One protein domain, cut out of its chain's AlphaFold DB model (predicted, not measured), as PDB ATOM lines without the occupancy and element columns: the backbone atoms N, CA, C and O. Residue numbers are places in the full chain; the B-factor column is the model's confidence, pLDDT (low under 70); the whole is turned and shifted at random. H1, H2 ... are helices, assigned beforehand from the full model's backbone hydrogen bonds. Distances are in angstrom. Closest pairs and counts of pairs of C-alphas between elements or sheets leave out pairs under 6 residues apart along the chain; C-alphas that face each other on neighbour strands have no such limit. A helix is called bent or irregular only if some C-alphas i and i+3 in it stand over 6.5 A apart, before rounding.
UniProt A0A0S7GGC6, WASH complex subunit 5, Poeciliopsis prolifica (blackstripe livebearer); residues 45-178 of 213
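What this domain is: This is residues 45 to 178 of the 213 residues of the protein "WASH complex subunit 5" of Poeciliopsis prolifica (blackstripe livebearer) (UniProt A0A0S7GGC6). One very long helix, H1, bends on its way; its second arm, H1b, joins H2, H3 and H5 in an up-and-down bundle of four helices, while its first arm, H1a, runs out past the bundle, and residues 45 to 55 stick out free. The short H4 sits at the corner before H5, and the short H6, at the end of the printed part, comes back to H1a. The printed part has 134 residues with six named helices, H1 to H6 in chain order, and no named strand: the class is all helix. It is loose, with a radius of gyration of the C-alphas of 18.9 A, and spans 64 by 30 by 23 A, the arm H1a adding to the length.

How they stand to each other: H1, residues 45 to 89, was assigned as one helix by its hydrogen bonds but is bent: C-alphas 65 and 68 are 7.5 A apart. Its arms H1a, residues 45 to 65, and H1b, residues 68 to 89, stand at a steep tilt of 53 degrees. H1b and H2, residues 102 to 116, form a helical hairpin, opposite ways at a shallow tilt of 9 degrees; their closest C-alphas, of Ala 86 and Gln 105, are 4.3 A apart. H1b also touches H5, residues 150 to 170, at a shallow tilt of 22 degrees, opposite ways, closest at the C-alphas of Gly 78 and Thr 159, 4.9 A. H5 touches H3, residues 123 to 141, at a shallow tilt of 16 degrees, opposite ways; the closest C-alphas, of Gly 127 and Ile 167, are 5.6 A apart. H2 and H3, a helical hairpin, only just touch, with 3 pairs of C-alphas within 8 A, the closest those of Ile 111 and Leu 133, 7.3 A. H1b and H3 are apart, as are H2 and H5. H4, residues 144 to 147, and H5 only just touch, with 3 such pairs, and only at the corner, closest at the C-alphas of Glu 147 and Cys 153, 6.4 A. H6, residues 175 to 178, only just touches H1a, with 3 such pairs; the closest C-alphas, of Lys 57 and Leu 177, are 7.0 A apart. Every O i to N i+4 pair is within hydrogen-bond range in H1a, H1b, H2, H3 and H5; H4 and H6 are too short for one, and their single O i to N i+3 pair is within range in H6 but not in H4.

Where its parts are: H1a begins at C-alpha 45, (15.750, 33.932, -48.479), and is 30.2 A long; H1b is 32.0 A and ends at C-alpha 89, (-11.703, -4.004, -11.038). H2 measures 21.0 A, H3 26.8 A and H5 30.5 A. H6 ends at C-alpha 178, (25.271, 18.251, -34.754).

The domain as a whole: The C-alphas of Leu 46 and Lys 100 are the farthest apart, 64.9 A. The printed part has no cut. The link from H1 to H2, residues 90 to 101, is long. Confidence is low, under 70, in residues 92 to 97 and 144 to 148.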
ATOM      1  N   LEU A  45      15.806  35.382 -48.655       88.25
ATOM      2  CA  LEU A  45      15.750  33.932 -48.479       88.25
ATOM      3  C   LEU A  45      16.837  33.427 -47.519       88.25
ATOM      4  O   LEU A  45      16.558  32.583 -46.674       88.25
ATOM      5  N   LEU A  46      18.065  33.947 -47.627       86.69
ATOM      6  CA  LEU A  46      19.157  33.595 -46.715       86.69
ATOM      7  C   LEU A  46      18.858  34.027 -45.274       86.69
ATOM      8  O   LEU A  46      19.115  33.257 -44.353       86.69
ATOM      9  N   LEU A  47      18.292  35.223 -45.077       86.88
ATOM     10  CA  LEU A  47      17.869  35.689 -43.754       86.88
ATOM     11  C   LEU A  47      16.741  34.829 -43.177       86.88
ATOM     12  O   LEU A  47      16.834  34.410 -42.025       86.88
ATOM     13  N   ASP A  48      15.712  34.531 -43.972       91.12
ATOM     14  CA  ASP A  48      14.580  33.704 -43.546       91.12
ATOM     15  C   ASP A  48      15.044  32.282 -43.196       91.12
ATOM     16  O   ASP A  48      14.621  31.713 -42.191       91.12
ATOM     17  N   THR A  49      15.981  31.734 -43.978       91.50
ATOM     18  CA  THR A  49      16.592  30.421 -43.724       91.50
ATOM     19  C   THR A  49      17.403  30.428 -42.429       91.50
ATOM     20  O   THR A  49      17.234  29.530 -41.608       91.50
ATOM     21  N   ALA A  50      18.233  31.452 -42.203       89.50
ATOM     22  CA  ALA A  50      19.018  31.580 -40.975       89.50
ATOM     23  C   ALA A  50      18.123  31.727 -39.732       89.50
ATOM     24  O   ALA A  50      18.396  31.128 -38.691       89.50
ATOM     25  N   GLN A  51      17.028  32.485 -39.842       91.75
ATOM     26  CA  GLN A  51      16.052  32.628 -38.764       91.75
ATOM     27  C   GLN A  51      15.333  31.306 -38.475       91.75
ATOM     28  O   GLN A  51      15.190  30.931 -37.311       91.75
ATOM     29  N   PHE A  52      14.903  30.589 -39.517       93.38
ATOM     30  CA  PHE A  52      14.286  29.271 -39.379       93.38
ATOM     31  C   PHE A  52      15.232  28.278 -38.698       93.38
ATOM     32  O   PHE A  52      14.841  27.619 -37.736       93.38
ATOM     33  N   GLU A  53      16.484  28.208 -39.152       91.94
ATOM     34  CA  GLU A  53      17.511  27.345 -38.573       91.94
ATOM     35  C   GLU A  53      17.753  27.671 -37.096       91.94
ATOM     36  O   GLU A  53      17.825  26.765 -36.266       91.94
ATOM     37  N   PHE A  54      17.838  28.959 -36.750       91.88
ATOM     38  CA  PHE A  54      17.982  29.397 -35.366       91.88
ATOM     39  C   PHE A  54      16.805  28.932 -34.502       91.88
ATOM     40  O   PHE A  54      17.014  28.267 -33.487       91.88
ATOM     41  N   THR A  55      15.569  29.217 -34.921       94.75
ATOM     42  CA  THR A  55      14.366  28.807 -34.183       94.75
ATOM     43  C   THR A  55      14.299  27.289 -34.020       94.75
ATOM     44  O   THR A  55      14.023  26.799 -32.927       94.75
ATOM     45  N   LEU A  56      14.609  26.538 -35.075       93.25
ATOM     46  CA  LEU A  56      14.597  25.081 -35.045       93.25
ATOM     47  C   LEU A  56      15.650  24.515 -34.078       93.25
ATOM     48  O   LEU A  56      15.345  23.600 -33.311       93.25
ATOM     49  N   LYS A  57      16.862  25.087 -34.057       92.38
ATOM     50  CA  LYS A  57      17.919  24.712 -33.103       92.38
ATOM     51  C   LYS A  57      17.501  24.972 -31.661       92.38
ATOM     52  O   LYS A  57      17.716  24.108 -30.815       92.38
ATOM     53  N   GLU A  58      16.907  26.127 -31.375       94.56
ATOM     54  CA  GLU A  58      16.458  26.462 -30.018       94.56
ATOM     55  C   GLU A  58      15.343  25.520 -29.548       94.56
ATOM     56  O   GLU A  58      15.430  24.965 -28.451       94.56
ATOM     57  N   MET A  59      14.361  25.232 -30.408       93.94
ATOM     58  CA  MET A  59      13.316  24.247 -30.108       93.94
ATOM     59  C   MET A  59      13.901  22.855 -29.834       93.94
ATOM     60  O   MET A  59      13.487  22.179 -28.893       93.94
ATOM     61  N   PHE A  60      14.889  22.420 -30.622       93.81
ATOM     62  CA  PHE A  60      15.507  21.107 -30.441       93.81
ATOM     63  C   PHE A  60      16.356  21.026 -29.164       93.81
ATOM     64  O   PHE A  60      16.309  20.019 -28.458       93.81
ATOM     65  N   LYS A  61      17.090  22.092 -28.821       94.12
ATOM     66  CA  LYS A  61      17.817  22.187 -27.545       94.12
ATOM     67  C   LYS A  61      16.868  22.091 -26.355       94.12
ATOM     68  O   LYS A  61      17.144  21.330 -25.433       94.12
ATOM     69  N   GLN A  62      15.738  22.796 -26.407       94.62
ATOM     70  CA  GLN A  62      14.713  22.708 -25.370       94.62
ATOM     71  C   GLN A  62      14.159  21.278 -25.250       94.62
ATOM     72  O   GLN A  62      14.014  20.746 -24.149       94.62
ATOM     73  N   MET A  63      13.901  20.610 -26.379       93.31
ATOM     74  CA  MET A  63      13.487  19.204 -26.368       93.31
ATOM     75  C   MET A  63      14.540  18.296 -25.722       93.31
ATOM     76  O   MET A  63      14.174  17.417 -24.946       93.31
ATOM     77  N   LEU A  64      15.830  18.509 -26.000       93.31
ATOM     78  CA  LEU A  64      16.922  17.745 -25.393       93.31
ATOM     79  C   LEU A  64      17.052  17.983 -23.884       93.31
ATOM     80  O   LEU A  64      17.339  17.031 -23.165       93.31
ATOM     81  N   SER A  65      16.832  19.207 -23.396       93.88
ATOM     82  CA  SER A  65      16.893  19.493 -21.957       93.88
ATOM     83  C   SER A  65      15.689  18.943 -21.193       93.88
ATOM     84  O   SER A  65      15.818  18.526 -20.048       93.88
ATOM     85  N   GLU A  66      14.510  18.920 -21.820       94.88
ATOM     86  CA  GLU A  66      13.263  18.505 -21.166       94.88
ATOM     87  C   GLU A  66      12.944  17.011 -21.327       94.88
ATOM     88  O   GLU A  66      12.025  16.514 -20.672       94.88
ATOM     89  N   LYS A  67      13.650  16.276 -22.200       94.19
ATOM     90  CA  LYS A  67      13.258  14.904 -22.574       94.19
ATOM     91  C   LYS A  67      13.162  13.950 -21.385       94.19
ATOM     92  O   LYS A  67      12.206  13.185 -21.321       94.19
ATOM     93  N   GLN A  68      14.098  14.004 -20.438       94.19
ATOM     94  CA  GLN A  68      14.080  13.100 -19.288       94.19
ATOM     95  C   GLN A  68      12.876  13.393 -18.387       94.19
ATOM     96  O   GLN A  68      12.110  12.488 -18.071       94.19
ATOM     97  N   ILE A  69      12.642  14.670 -18.081       95.56
ATOM     98  CA  ILE A  69      11.509  15.122 -17.262       95.56
ATOM     99  C   ILE A  69      10.180  14.709 -17.908       95.56
ATOM    100  O   ILE A  69       9.295  14.169 -17.243       95.56
ATOM    101  N   LYS A  70      10.033  14.917 -19.224       95.31
ATOM    102  CA  LYS A  70       8.831  14.501 -19.964       95.31
ATOM    103  C   LYS A  70       8.655  12.988 -19.961       95.31
ATOM    104  O   LYS A  70       7.543  12.508 -19.774       95.31
ATOM    105  N   TRP A  71       9.737  12.238 -20.149       96.19
ATOM    106  CA  TRP A  71       9.701  10.780 -20.128       96.19
ATOM    107  C   TRP A  71       9.254  10.241 -18.764       96.19
ATOM    108  O   TRP A  71       8.371   9.387 -18.711       96.19
ATOM    109  N   GLU A  72       9.793  10.781 -17.668       95.69
ATOM    110  CA  GLU A  72       9.404  10.416 -16.300       95.69
ATOM    111  C   GLU A  72       7.943  10.782 -16.007       95.69
ATOM    112  O   GLU A  72       7.212   9.981 -15.422       95.69
ATOM    113  N   SER A  73       7.484  11.945 -16.478       96.69
ATOM    114  CA  SER A  73       6.078  12.348 -16.379       96.69
ATOM    115  C   SER A  73       5.150  11.377 -17.113       96.69
ATOM    116  O   SER A  73       4.159  10.941 -16.534       96.69
ATOM    117  N   TYR A  74       5.476  10.971 -18.345       96.19
ATOM    118  CA  TYR A  74       4.670   9.989 -19.078       96.19
ATOM    119  C   TYR A  74       4.692   8.600 -18.438       96.19
ATOM    120  O   TYR A  74       3.668   7.918 -18.447       96.19
ATOM    121  N   LYS A  75       5.831   8.191 -17.864       96.12
ATOM    122  CA  LYS A  75       5.940   6.938 -17.106       96.12
ATOM    123  C   LYS A  75       4.965   6.938 -15.930       96.12
ATOM    124  O   LYS A  75       4.202   5.988 -15.782       96.12
ATOM    125  N   LYS A  76       4.970   8.026 -15.156       96.50
ATOM    126  CA  LYS A  76       4.103   8.222 -13.993       96.50
ATOM    127  C   LYS A  76       2.621   8.222 -14.375       96.50
ATOM    128  O   LYS A  76       1.856   7.435 -13.837       96.50
ATOM    129  N   GLU A  77       2.224   9.032 -15.355       95.56
ATOM    130  CA  GLU A  77       0.833   9.072 -15.834       95.56
ATOM    131  C   GLU A  77       0.373   7.696 -16.349       95.56
ATOM    132  O   GLU A  77      -0.745   7.252 -16.089       95.56
ATOM    133  N   GLY A  78       1.254   6.976 -17.054       94.31
ATOM    134  CA  GLY A  78       0.986   5.624 -17.534       94.31
ATOM    135  C   GLY A  78       0.786   4.602 -16.409       94.31
ATOM    136  O   GLY A  78      -0.149   3.800 -16.492       94.31
ATOM    137  N   SER A  79       1.630   4.621 -15.369       95.38
ATOM    138  CA  SER A  79       1.542   3.698 -14.228       95.38
ATOM    139  C   SER A  79       0.361   4.024 -13.304       95.38
ATOM    140  O   SER A  79      -0.363   3.118 -12.880       95.38
ATOM    141  N   GLU A  80       0.077   5.304 -13.061       94.94
ATOM    142  CA  GLU A  80      -1.074   5.755 -12.267       94.94
ATOM    143  C   GLU A  80      -2.398   5.334 -12.916       94.94
ATOM    144  O   GLU A  80      -3.212   4.673 -12.270       94.94
ATOM    145  N   ARG A  81      -2.569   5.568 -14.226       92.06
ATOM    146  CA  ARG A  81      -3.758   5.133 -14.991       92.06
ATOM    147  C   ARG A  81      -4.009   3.624 -14.897       92.06
ATOM    148  O   ARG A  81      -5.153   3.190 -14.772       92.06
ATOM    149  N   MET A  82      -2.951   2.814 -14.950       92.94
ATOM    150  CA  MET A  82      -3.056   1.356 -14.810       92.94
ATOM    151  C   MET A  82      -3.408   0.935 -13.378       92.94
ATOM    152  O   MET A  82      -4.183   0.002 -13.172       92.94
ATOM    153  N   THR A  83      -2.888   1.652 -12.385       92.88
ATOM    154  CA  THR A  83      -3.214   1.425 -10.970       92.88
ATOM    155  C   THR A  83      -4.676   1.761 -10.681       92.88
ATOM    156  O   THR A  83      -5.372   0.973 -10.041       92.88
ATOM    157  N   GLU A  84      -5.180   2.870 -11.223       90.00
ATOM    158  CA  GLU A  84      -6.587   3.258 -11.114       90.00
ATOM    159  C   GLU A  84      -7.522   2.230 -11.758       90.00
ATOM    160  O   GLU A  84      -8.535   1.864 -11.156       90.00
ATOM    161  N   LEU A  85      -7.172   1.704 -12.939       88.44
ATOM    162  CA  LEU A  85      -7.928   0.610 -13.551       88.44
ATOM    163  C   LEU A  85      -7.951  -0.631 -12.654       88.44
ATOM    164  O   LEU A  85      -9.012  -1.222 -12.458       88.44
ATOM    165  N   ALA A  86      -6.823  -1.003 -12.047       89.81
ATOM    166  CA  ALA A  86      -6.801  -2.126 -11.116       89.81
ATOM    167  C   ALA A  86      -7.726  -1.911  -9.903       89.81
ATOM    168  O   ALA A  86      -8.372  -2.850  -9.440       89.81
ATOM    169  N   GLU A  87      -7.816  -0.685  -9.382       87.38
ATOM    170  CA  GLU A  87      -8.742  -0.349  -8.295       87.38
ATOM    171  C   GLU A  87     -10.209  -0.424  -8.728       87.38
ATOM    172  O   GLU A  87     -11.045  -0.891  -7.952       87.38
ATOM    173  N   VAL A  88     -10.532  -0.031  -9.961       85.06
ATOM    174  CA  VAL A  88     -11.883  -0.186 -10.526       85.06
ATOM    175  C   VAL A  88     -12.298  -1.661 -10.540       85.06
ATOM    176  O   VAL A  88     -13.363  -2.001 -10.024       85.06
ATOM    177  N   PHE A  89     -11.430  -2.558 -11.017       82.94
ATOM    178  CA  PHE A  89     -11.703  -4.004 -11.038       82.94
ATOM    179  C   PHE A  89     -11.644  -4.682  -9.659       82.94
ATOM    180  O   PHE A  89     -12.100  -5.817  -9.524       82.94
ATOM    181  N   SER A  90     -11.138  -4.000  -8.625       80.56
ATOM    182  CA  SER A  90     -11.150  -4.502  -7.243       80.56
ATOM    183  C   SER A  90     -12.529  -4.419  -6.568       80.56
ATOM    184  O   SER A  90     -12.755  -5.079  -5.554       80.56
ATOM    185  N   GLY A  91     -13.454  -3.621  -7.124       70.44
ATOM    186  CA  GLY A  91     -14.791  -3.379  -6.564       70.44
ATOM    187  C   GLY A  91     -14.845  -2.308  -5.464       70.44
ATOM    188  O   GLY A  91     -15.904  -2.078  -4.889       70.44
ATOM    189  N   VAL A  92     -13.726  -1.634  -5.171       62.34
ATOM    190  CA  VAL A  92     -13.628  -0.612  -4.107       62.34
ATOM    191  C   VAL A  92     -14.189   0.751  -4.545       62.34
ATOM    192  O   VAL A  92     -14.581   1.549  -3.697       62.34
ATOM    193  N   LYS A  93     -14.273   1.026  -5.856       61.69
ATOM    194  CA  LYS A  93     -14.820   2.274  -6.423       61.69
ATOM    195  C   LYS A  93     -16.206   2.025  -7.058       61.69
ATOM    196  O   LYS A  93     -16.263   1.553  -8.189       61.69
ATOM    197  N   PRO A  94     -17.325   2.393  -6.396       50.06
ATOM    198  CA  PRO A  94     -18.691   2.096  -6.867       50.06
ATOM    199  C   PRO A  94     -19.148   2.887  -8.106       50.06
ATOM    200  O   PRO A  94     -20.250   2.675  -8.603       50.06
ATOM    201  N   LEU A  95     -18.342   3.847  -8.571       50.62
ATOM    202  CA  LEU A  95     -18.706   4.807  -9.621       50.62
ATOM    203  C   LEU A  95     -18.837   4.175 -11.014       50.62
ATOM    204  O   LEU A  95     -19.528   4.715 -11.874       50.62
ATOM    205  N   THR A  96     -18.206   3.027 -11.232       59.88
ATOM    206  CA  THR A  96     -18.191   2.314 -12.509       59.88
ATOM    207  C   THR A  96     -18.901   0.979 -12.337       59.88
ATOM    208  O   THR A  96     -18.513   0.199 -11.474       59.88
ATOM    209  N   ARG A  97     -19.931   0.698 -13.152       63.97
ATOM    210  CA  ARG A  97     -20.699  -0.571 -13.183       63.97
ATOM    211  C   ARG A  97     -19.863  -1.751 -13.719       63.97
ATOM    212  O   ARG A  97     -20.285  -2.456 -14.627       63.97
ATOM    213  N   VAL A  98     -18.640  -1.900 -13.227       70.88
ATOM    214  CA  VAL A  98     -17.680  -2.925 -13.627       70.88
ATOM    215  C   VAL A  98     -17.751  -4.052 -12.611       70.88
ATOM    216  O   VAL A  98     -17.676  -3.812 -11.407       70.88
ATOM    217  N   GLU A  99     -17.910  -5.280 -13.095       72.00
ATOM    218  CA  GLU A  99     -17.859  -6.458 -12.237       72.00
ATOM    219  C   GLU A  99     -16.441  -6.668 -11.705       72.00
ATOM    220  O   GLU A  99     -15.449  -6.507 -12.424       72.00
ATOM    221  N   LYS A 100     -16.346  -7.040 -10.426       81.50
ATOM    222  CA  LYS A 100     -15.068  -7.365  -9.799       81.50
ATOM    223  C   LYS A 100     -14.403  -8.506 -10.574       81.50
ATOM    224  O   LYS A 100     -15.001  -9.564 -10.754       81.50
ATOM    225  N   ASN A 101     -13.146  -8.317 -10.965       84.50
ATOM    226  CA  ASN A 101     -12.359  -9.340 -11.645       84.50
ATOM    227  C   ASN A 101     -10.930  -9.348 -11.091       84.50
ATOM    228  O   ASN A 101     -10.125  -8.468 -11.395       84.50
ATOM    229  N   GLU A 102     -10.616 -10.357 -10.276       87.38
ATOM    230  CA  GLU A 102      -9.318 -10.467  -9.598       87.38
ATOM    231  C   GLU A 102      -8.162 -10.712 -10.577       87.38
ATOM    232  O   GLU A 102      -7.065 -10.189 -10.375       87.38
ATOM    233  N   ASN A 103      -8.414 -11.430 -11.678       88.06
ATOM    234  CA  ASN A 103      -7.403 -11.693 -12.702       88.06
ATOM    235  C   ASN A 103      -7.011 -10.402 -13.428       88.06
ATOM    236  O   ASN A 103      -5.825 -10.098 -13.552       88.06
ATOM    237  N   LEU A 104      -8.000  -9.607 -13.858       86.44
ATOM    238  CA  LEU A 104      -7.749  -8.317 -14.509       86.44
ATOM    239  C   LEU A 104      -7.129  -7.310 -13.540       86.44
ATOM    240  O   LEU A 104      -6.190  -6.608 -13.906       86.44
ATOM    241  N   GLN A 105      -7.591  -7.275 -12.289       89.81
ATOM    242  CA  GLN A 105      -6.980  -6.452 -11.246       89.81
ATOM    243  C   GLN A 105      -5.486  -6.769 -11.079       89.81
ATOM    244  O   GLN A 105      -4.662  -5.852 -11.066       89.81
ATOM    245  N   ALA A 106      -5.127  -8.049 -10.940       92.69
ATOM    246  CA  ALA A 106      -3.736  -8.470 -10.796       92.69
ATOM    247  C   ALA A 106      -2.913  -8.126 -12.045       92.69
ATOM    248  O   ALA A 106      -1.799  -7.615 -11.925       92.69
ATOM    249  N   TRP A 107      -3.486  -8.330 -13.231       93.00
ATOM    250  CA  TRP A 107      -2.846  -8.013 -14.504       93.00
ATOM    251  C   TRP A 107      -2.540  -6.515 -14.645       93.00
ATOM    252  O   TRP A 107      -1.399  -6.146 -14.914       93.00
ATOM    253  N   PHE A 108      -3.509  -5.634 -14.371       92.56
ATOM    254  CA  PHE A 108      -3.298  -4.182 -14.429       92.56
ATOM    255  C   PHE A 108      -2.264  -3.690 -13.407       92.56
ATOM    256  O   PHE A 108      -1.450  -2.820 -13.725       92.56
ATOM    257  N   ARG A 109      -2.232  -4.276 -12.199       94.00
ATOM    258  CA  ARG A 109      -1.179  -3.982 -11.207       94.00
ATOM    259  C   ARG A 109       0.202  -4.384 -11.698       94.00
ATOM    260  O   ARG A 109       1.160  -3.642 -11.491       94.00
ATOM    261  N   GLU A 110       0.306  -5.539 -12.343       95.69
ATOM    262  CA  GLU A 110       1.573  -6.015 -12.886       95.69
ATOM    263  C   GLU A 110       2.048  -5.127 -14.045       95.69
ATOM    264  O   GLU A 110       3.204  -4.713 -14.053       95.69
ATOM    265  N   ILE A 111       1.157  -4.723 -14.957       95.19
ATOM    266  CA  ILE A 111       1.491  -3.760 -16.019       95.19
ATOM    267  C   ILE A 111       1.951  -2.422 -15.431       95.19
ATOM    268  O   ILE A 111       2.987  -1.904 -15.850       95.19
ATOM    269  N   SER A 112       1.246  -1.886 -14.429       95.81
ATOM    270  CA  SER A 112       1.654  -0.662 -13.721       95.81
ATOM    271  C   SER A 112       3.077  -0.778 -13.161       95.81
ATOM    272  O   SER A 112       3.937   0.061 -13.439       95.81
ATOM    273  N   LYS A 113       3.374  -1.877 -12.458       96.31
ATOM    274  CA  LYS A 113       4.708  -2.155 -11.909       96.31
ATOM    275  C   LYS A 113       5.769  -2.276 -13.004       96.31
ATOM    276  O   LYS A 113       6.892  -1.798 -12.833       96.31
ATOM    277  N   GLN A 114       5.435  -2.900 -14.132       96.12
ATOM    278  CA  GLN A 114       6.351  -3.014 -15.262       96.12
ATOM    279  C   GLN A 114       6.654  -1.659 -15.900       96.12
ATOM    280  O   GLN A 114       7.823  -1.422 -16.209       96.12
ATOM    281  N   ILE A 115       5.659  -0.775 -16.041       95.31
ATOM    282  CA  ILE A 115       5.853   0.612 -16.494       95.31
ATOM    283  C   ILE A 115       6.759   1.359 -15.510       95.31
ATOM    284  O   ILE A 115       7.742   1.966 -15.927       95.31
ATOM    285  N   GLU A 116       6.501   1.250 -14.205       95.88
ATOM    286  CA  GLU A 116       7.283   1.951 -13.181       95.88
ATOM    287  C   GLU A 116       8.751   1.488 -13.141       95.88
ATOM    288  O   GLU A 116       9.658   2.299 -12.943       95.88
ATOM    289  N   SER A 117       8.983   0.197 -13.414       94.88
ATOM    290  CA  SER A 117      10.314  -0.423 -13.479       94.88
ATOM    291  C   SER A 117      11.157  -0.013 -14.692       94.88
ATOM    292  O   SER A 117      12.322  -0.407 -14.776       94.88
ATOM    293  N   LEU A 118      10.588   0.714 -15.661       94.19
ATOM    294  CA  LEU A 118      11.341   1.187 -16.818       94.19
ATOM    295  C   LEU A 118      12.427   2.166 -16.360       94.19
ATOM    296  O   LEU A 118      12.168   3.085 -15.581       94.19
ATOM    297  N   ASN A 119      13.637   1.975 -16.883       91.56
ATOM    298  CA  ASN A 119      14.789   2.818 -16.594       91.56
ATOM    299  C   ASN A 119      15.142   3.664 -17.820       91.56
ATOM    300  O   ASN A 119      15.309   3.127 -18.913       91.56
ATOM    301  N   TYR A 120      15.277   4.974 -17.626       89.81
ATOM    302  CA  TYR A 120      15.644   5.909 -18.683       89.81
ATOM    303  C   TYR A 120      17.070   5.677 -19.216       89.81
ATOM    304  O   TYR A 120      17.295   5.785 -20.422       89.81
ATOM    305  N   GLU A 121      18.014   5.301 -18.345       88.69
ATOM    306  CA  GLU A 121      19.426   5.094 -18.708       88.69
ATOM    307  C   GLU A 121      19.605   3.938 -19.705       88.69
ATOM    308  O   GLU A 121      20.386   4.024 -20.653       88.69
ATOM    309  N   ASP A 122      18.821   2.866 -19.550       90.81
ATOM    310  CA  ASP A 122      18.802   1.746 -20.495       90.81
ATOM    311  C   ASP A 122      17.756   1.973 -21.590       90.81
ATOM    312  O   ASP A 122      16.747   1.269 -21.714       90.81
ATOM    313  N   SER A 123      18.004   2.999 -22.400       86.31
ATOM    314  CA  SER A 123      17.057   3.457 -23.416       86.31
ATOM    315  C   SER A 123      16.626   2.383 -24.418       86.31
ATOM    316  O   SER A 123      15.473   2.353 -24.856       86.31
ATOM    317  N   THR A 124      17.528   1.460 -24.755       90.31
ATOM    318  CA  THR A 124      17.259   0.397 -25.730       90.31
ATOM    319  C   THR A 124      16.410  -0.720 -25.126       90.31
ATOM    320  O   THR A 124      15.481  -1.210 -25.780       90.31
ATOM    321  N   ALA A 125      16.691  -1.151 -23.892       91.50
ATOM    322  CA  ALA A 125      15.842  -2.142 -23.233       91.50
ATOM    323  C   ALA A 125      14.482  -1.546 -22.854       91.50
ATOM    324  O   ALA A 125      13.454  -2.170 -23.124       91.50
ATOM    325  N   ALA A 126      14.457  -0.321 -22.319       92.50
ATOM    326  CA  ALA A 126      13.228   0.380 -21.972       92.50
ATOM    327  C   ALA A 126      12.335   0.609 -23.194       92.50
ATOM    328  O   ALA A 126      11.131   0.367 -23.115       92.50
ATOM    329  N   GLY A 127      12.908   0.978 -24.346       93.19
ATOM    330  CA  GLY A 127      12.170   1.098 -25.603       93.19
ATOM    331  C   GLY A 127      11.511  -0.221 -26.024       93.19
ATOM    332  O   GLY A 127      10.307  -0.256 -26.273       93.19
ATOM    333  N   ARG A 128      12.267  -1.328 -26.029       94.25
ATOM    334  CA  ARG A 128      11.739  -2.661 -26.385       94.25
ATOM    335  C   ARG A 128      10.654  -3.139 -25.421       94.25
ATOM    336  O   ARG A 128       9.612  -3.611 -25.869       94.25
ATOM    337  N   LYS A 129      10.867  -2.977 -24.113       94.75
ATOM    338  CA  LYS A 129       9.887  -3.350 -23.083       94.75
ATOM    339  C   LYS A 129       8.615  -2.506 -23.194       94.75
ATOM    340  O   LYS A 129       7.519  -3.044 -23.117       94.75
ATOM    341  N   THR A 130       8.743  -1.209 -23.477       94.88
ATOM    342  CA  THR A 130       7.593  -0.325 -23.733       94.88
ATOM    343  C   THR A 130       6.761  -0.797 -24.930       94.88
ATOM    344  O   THR A 130       5.537  -0.814 -24.846       94.88
ATOM    345  N   VAL A 131       7.393  -1.239 -26.026       95.88
ATOM    346  CA  VAL A 131       6.674  -1.805 -27.185       95.88
ATOM    347  C   VAL A 131       5.907  -3.075 -26.807       95.88
ATOM    348  O   VAL A 131       4.747  -3.216 -27.191       95.88
ATOM    349  N   GLN A 132       6.513  -3.970 -26.021       95.75
ATOM    350  CA  GLN A 132       5.838  -5.180 -25.532       95.75
ATOM    351  C   GLN A 132       4.622  -4.842 -24.661       95.75
ATOM    352  O   GLN A 132       3.564  -5.440 -24.829       95.75
ATOM    353  N   LEU A 133       4.742  -3.845 -23.778       95.81
ATOM    354  CA  LEU A 133       3.630  -3.369 -22.952       95.81
ATOM    355  C   LEU A 133       2.495  -2.782 -23.799       95.81
ATOM    356  O   LEU A 133       1.332  -3.075 -23.544       95.81
ATOM    357  N   ILE A 134       2.813  -1.993 -24.830       95.44
ATOM    358  CA  ILE A 134       1.804  -1.465 -25.762       95.44
ATOM    359  C   ILE A 134       1.053  -2.610 -26.445       95.44
ATOM    360  O   ILE A 134      -0.172  -2.563 -26.513       95.44
ATOM    361  N   GLN A 135       1.770  -3.630 -26.919       94.56
ATOM    362  CA  GLN A 135       1.166  -4.786 -27.577       94.56
ATOM    363  C   GLN A 135       0.254  -5.568 -26.619       94.56
ATOM    364  O   GLN A 135      -0.893  -5.840 -26.958       94.56
ATOM    365  N   ALA A 136       0.703  -5.810 -25.385       93.75
ATOM    366  CA  ALA A 136      -0.115  -6.447 -24.354       93.75
ATOM    367  C   ALA A 136      -1.395  -5.644 -24.035       93.75
ATOM    368  O   ALA A 136      -2.458  -6.224 -23.828       93.75
ATOM    369  N   LEU A 137      -1.323  -4.305 -24.040       91.62
ATOM    370  CA  LEU A 137      -2.493  -3.431 -23.878       91.62
ATOM    371  C   LEU A 137      -3.445  -3.456 -25.086       91.62
ATOM    372  O   LEU A 137      -4.626  -3.160 -24.929       91.62
ATOM    373  N   VAL A 138      -2.954  -3.745 -26.294       90.50
ATOM    374  CA  VAL A 138      -3.809  -3.950 -27.475       90.50
ATOM    375  C   VAL A 138      -4.541  -5.280 -27.350       90.50
ATOM    376  O   VAL A 138      -5.763  -5.299 -27.431       90.50
ATOM    377  N   GLU A 139      -3.817  -6.357 -27.055       89.88
ATOM    378  CA  GLU A 139      -4.378  -7.707 -26.923       89.88
ATOM    379  C   GLU A 139      -5.407  -7.798 -25.793       89.88
ATOM    380  O   GLU A 139      -6.466  -8.396 -25.966       89.88
ATOM    381  N   VAL A 140      -5.151  -7.156 -24.644       86.88
ATOM    382  CA  VAL A 140      -6.130  -7.143 -23.547       86.88
ATOM    383  C   VAL A 140      -7.407  -6.392 -23.934       86.88
ATOM    384  O   VAL A 140      -8.484  -6.718 -23.443       86.88
ATOM    385  N   GLN A 141      -7.313  -5.386 -24.807       82.75
ATOM    386  CA  GLN A 141      -8.478  -4.612 -25.224       82.75
ATOM    387  C   GLN A 141      -9.432  -5.449 -26.086       82.75
ATOM    388  O   GLN A 141     -10.632  -5.229 -26.002       82.75
ATOM    389  N   GLU A 142      -8.923  -6.420 -26.851       81.44
ATOM    390  CA  GLU A 142      -9.725  -7.313 -27.706       81.44
ATOM    391  C   GLU A 142     -10.576  -8.320 -26.906       81.44
ATOM    392  O   GLU A 142     -11.426  -9.019 -27.461       81.44
ATOM    393  N   PHE A 143     -10.405  -8.398 -25.580       79.75
ATOM    394  CA  PHE A 143     -11.311  -9.175 -24.740       79.75
ATOM    395  C   PHE A 143     -12.689  -8.508 -24.700       79.75
ATOM    396  O   PHE A 143     -12.855  -7.400 -24.191       79.75
ATOM    397  N   HIS A 144     -13.708  -9.244 -25.143       64.00
ATOM    398  CA  HIS A 144     -15.075  -8.744 -25.327       64.00
ATOM    399  C   HIS A 144     -15.691  -8.072 -24.077       64.00
ATOM    400  O   HIS A 144     -16.504  -7.155 -24.185       64.00
ATOM    401  N   GLN A 145     -15.275  -8.475 -22.868       67.62
ATOM    402  CA  GLN A 145     -15.707  -7.840 -21.615       67.62
ATOM    403  C   GLN A 145     -15.185  -6.398 -21.458       67.62
ATOM    404  O   GLN A 145     -15.886  -5.556 -20.899       67.62
ATOM    405  N   LEU A 146     -13.988  -6.093 -21.965       69.94
ATOM    406  CA  LEU A 146     -13.341  -4.782 -21.851       69.94
ATOM    407  C   LEU A 146     -13.793  -3.810 -22.945       69.94
ATOM    408  O   LEU A 146     -13.961  -2.624 -22.662       69.94
ATOM    409  N   GLU A 147     -14.078  -4.313 -24.150       66.56
ATOM    410  CA  GLU A 147     -14.642  -3.507 -25.245       66.56
ATOM    411  C   GLU A 147     -15.991  -2.879 -24.876       66.56
ATOM    412  O   GLU A 147     -16.307  -1.766 -25.297       66.56
ATOM    413  N   SER A 148     -16.778  -3.572 -24.047       69.50
ATOM    414  CA  SER A 148     -18.102  -3.108 -23.622       69.50
ATOM    415  C   SER A 148     -18.064  -1.844 -22.749       69.50
ATOM    416  O   SER A 148     -19.052  -1.108 -22.682       69.50
ATOM    417  N   ASN A 149     -16.929  -1.554 -22.100       77.56
ATOM    418  CA  ASN A 149     -16.774  -0.399 -21.224       77.56
ATOM    419  C   ASN A 149     -15.911   0.689 -21.878       77.56
ATOM    420  O   ASN A 149     -14.678   0.640 -21.874       77.56
ATOM    421  N   LEU A 150     -16.585   1.732 -22.374       83.31
ATOM    422  CA  LEU A 150     -15.950   2.869 -23.040       83.31
ATOM    423  C   LEU A 150     -14.888   3.564 -22.174       83.31
ATOM    424  O   LEU A 150     -13.850   3.970 -22.693       83.31
ATOM    425  N   GLN A 151     -15.125   3.687 -20.864       82.25
ATOM    426  CA  GLN A 151     -14.181   4.338 -19.958       82.25
ATOM    427  C   GLN A 151     -12.894   3.517 -19.861       82.25
ATOM    428  O   GLN A 151     -11.807   4.061 -20.023       82.25
ATOM    429  N   VAL A 152     -12.992   2.196 -19.698       83.81
ATOM    430  CA  VAL A 152     -11.810   1.320 -19.654       83.81
ATOM    431  C   VAL A 152     -11.029   1.376 -20.971       83.81
ATOM    432  O   VAL A 152      -9.808   1.524 -20.954       83.81
ATOM    433  N   CYS A 153     -11.726   1.375 -22.112       86.25
ATOM    434  CA  CYS A 153     -11.103   1.550 -23.426       86.25
ATOM    435  C   CYS A 153     -10.343   2.882 -23.557       86.25
ATOM    436  O   CYS A 153      -9.248   2.916 -24.122       86.25
ATOM    437  N   GLN A 154     -10.892   3.978 -23.026       88.62
ATOM    438  CA  GLN A 154     -10.224   5.282 -23.028       88.62
ATOM    439  C   GLN A 154      -8.967   5.283 -22.156       88.62
ATOM    440  O   GLN A 154      -7.924   5.752 -22.607       88.62
ATOM    441  N   PHE A 155      -9.022   4.704 -20.954       89.12
ATOM    442  CA  PHE A 155      -7.842   4.581 -20.094       89.12
ATOM    443  C   PHE A 155      -6.728   3.771 -20.769       89.12
ATOM    444  O   PHE A 155      -5.580   4.210 -20.786       89.12
ATOM    445  N   LEU A 156      -7.067   2.640 -21.400       90.50
ATOM    446  CA  LEU A 156      -6.117   1.837 -22.180       90.50
ATOM    447  C   LEU A 156      -5.511   2.636 -23.344       90.50
ATOM    448  O   LEU A 156      -4.298   2.599 -23.573       90.50
ATOM    449  N   ALA A 157      -6.336   3.383 -24.080       92.38
ATOM    450  CA  ALA A 157      -5.882   4.204 -25.197       92.38
ATOM    451  C   ALA A 157      -4.938   5.332 -24.752       92.38
ATOM    452  O   ALA A 157      -3.910   5.553 -25.400       92.38
ATOM    453  N   ASP A 158      -5.248   6.002 -23.644       93.81
ATOM    454  CA  ASP A 158      -4.418   7.066 -23.082       93.81
ATOM    455  C   ASP A 158      -3.081   6.523 -22.569       93.81
ATOM    456  O   ASP A 158      -2.032   7.081 -22.901       93.81
ATOM    457  N   THR A 159      -3.074   5.383 -21.869       94.56
ATOM    458  CA  THR A 159      -1.822   4.737 -21.448       94.56
ATOM    459  C   THR A 159      -0.959   4.359 -22.647       94.56
ATOM    460  O   THR A 159       0.226   4.690 -22.662       94.56
ATOM    461  N   ARG A 160      -1.522   3.761 -23.709       95.50
ATOM    462  CA  ARG A 160      -0.756   3.496 -24.943       95.50
ATOM    463  C   ARG A 160      -0.183   4.776 -25.545       95.50
ATOM    464  O   ARG A 160       0.960   4.779 -25.997       95.50
ATOM    465  N   LYS A 161      -0.943   5.875 -25.536       96.44
ATOM    466  CA  LYS A 161      -0.458   7.190 -25.976       96.44
ATOM    467  C   LYS A 161       0.759   7.632 -25.167       96.44
ATOM    468  O   LYS A 161       1.755   8.009 -25.781       96.44
ATOM    469  N   PHE A 162       0.714   7.554 -23.838       96.44
ATOM    470  CA  PHE A 162       1.853   7.902 -22.983       96.44
ATOM    471  C   PHE A 162       3.075   7.024 -23.273       96.44
ATOM    472  O   PHE A 162       4.161   7.554 -23.506       96.44
ATOM    473  N   LEU A 163       2.890   5.708 -23.393       95.38
ATOM    474  CA  LEU A 163       3.963   4.771 -23.746       95.38
ATOM    475  C   LEU A 163       4.574   5.071 -25.130       95.38
ATOM    476  O   LEU A 163       5.794   5.058 -25.298       95.38
ATOM    477  N   HIS A 164       3.761   5.427 -26.131       96.69
ATOM    478  CA  HIS A 164       4.276   5.875 -27.429       96.69
ATOM    479  C   HIS A 164       5.086   7.173 -27.323       96.69
ATOM    480  O   HIS A 164       6.114   7.310 -27.993       96.69
ATOM    481  N   GLN A 165       4.650   8.129 -26.496       95.50
ATOM    482  CA  GLN A 165       5.410   9.360 -26.271       95.50
ATOM    483  C   GLN A 165       6.729   9.091 -25.539       95.50
ATOM    484  O   GLN A 165       7.735   9.711 -25.880       95.50
ATOM    485  N   MET A 166       6.778   8.122 -24.619       94.88
ATOM    486  CA  MET A 166       8.031   7.670 -24.002       94.88
ATOM    487  C   MET A 166       9.033   7.164 -25.051       94.88
ATOM    488  O   MET A 166      10.183   7.606 -25.052       94.88
ATOM    489  N   ILE A 167       8.598   6.316 -25.995       94.19
ATOM    490  CA  ILE A 167       9.459   5.815 -27.087       94.19
ATOM    491  C   ILE A 167       9.978   6.967 -27.959       94.19
ATOM    492  O   ILE A 167      11.150   7.002 -28.329       94.19
ATOM    493  N   ARG A 168       9.121   7.934 -28.299       92.75
ATOM    494  CA  ARG A 168       9.540   9.092 -29.105       92.75
ATOM    495  C   ARG A 168      10.550   9.963 -28.371       92.75
ATOM    496  O   ARG A 168      11.521  10.401 -28.976       92.75
ATOM    497  N   THR A 169      10.324  10.186 -27.080       92.81
ATOM    498  CA  THR A 169      11.126  11.084 -26.244       92.81
ATOM    499  C   THR A 169      12.523  10.519 -25.988       92.81
ATOM    500  O   THR A 169      13.510  11.248 -26.067       92.81
ATOM    501  N   ILE A 170      12.627   9.207 -25.757       91.19
ATOM    502  CA  ILE A 170      13.914   8.548 -25.504       91.19
ATOM    503  C   ILE A 170      14.805   8.491 -26.753       91.19
ATOM    504  O   ILE A 170      16.028   8.496 -26.648       91.19
ATOM    505  N   ASN A 171      14.197   8.503 -27.943       87.94
ATOM    506  CA  ASN A 171      14.907   8.473 -29.219       87.94
ATOM    507  C   ASN A 171      15.364   9.866 -29.706       87.94
ATOM    508  O   ASN A 171      15.883   9.994 -30.815       87.94
ATOM    509  N   ILE A 172      15.181  10.924 -28.905       90.00
ATOM    510  CA  ILE A 172      15.711  12.258 -29.215       90.00
ATOM    511  C   ILE A 172      17.211  12.273 -28.907       90.00
ATOM    512  O   ILE A 172      17.638  12.251 -27.743       90.00
ATOM    513  N   LYS A 173      18.012  12.332 -29.972       90.12
ATOM    514  CA  LYS A 173      19.472  12.260 -29.910       90.12
ATOM    515  C   LYS A 173      20.136  13.585 -30.256       90.12
ATOM    516  O   LYS A 173      19.697  14.308 -31.146       90.12
ATOM    517  N   GLU A 174      21.253  13.845 -29.592       89.31
ATOM    518  CA  GLU A 174      22.070  15.038 -29.809       89.31
ATOM    519  C   GLU A 174      22.761  15.053 -31.184       89.31
ATOM    520  O   GLU A 174      22.952  16.118 -31.765       89.31
ATOM    521  N   GLU A 175      23.034  13.882 -31.776       91.62
ATOM    522  CA  GLU A 175      23.633  13.750 -33.119       91.62
ATOM    523  C   GLU A 175      22.843  14.483 -34.221       91.62
ATOM    524  O   GLU A 175      23.412  14.976 -35.199       91.62
ATOM    525  N   VAL A 176      21.527  14.625 -34.037       90.31
ATOM    526  CA  VAL A 176      20.652  15.372 -34.948       90.31
ATOM    527  C   VAL A 176      20.970  16.868 -34.907       90.31
ATOM    528  O   VAL A 176      21.003  17.518 -35.952       90.31
ATOM    529  N   LEU A 177      21.270  17.414 -33.723       90.38
ATOM    530  CA  LEU A 177      21.652  18.817 -33.561       90.38
ATOM    531  C   LEU A 177      23.007  19.099 -34.221       90.38
ATOM    532  O   LEU A 177      23.161  20.119 -34.891       90.38
ATOM    533  N   ILE A 178      23.962  18.173 -34.085       91.00
ATOM    534  CA  ILE A 178      25.271  18.251 -34.754       91.00
ATOM    535  C   ILE A 178      25.080  18.257 -36.274       91.00
ATOM    536  O   ILE A 178      25.608  19.124 -36.969       91.00
TER     537      ILE A 178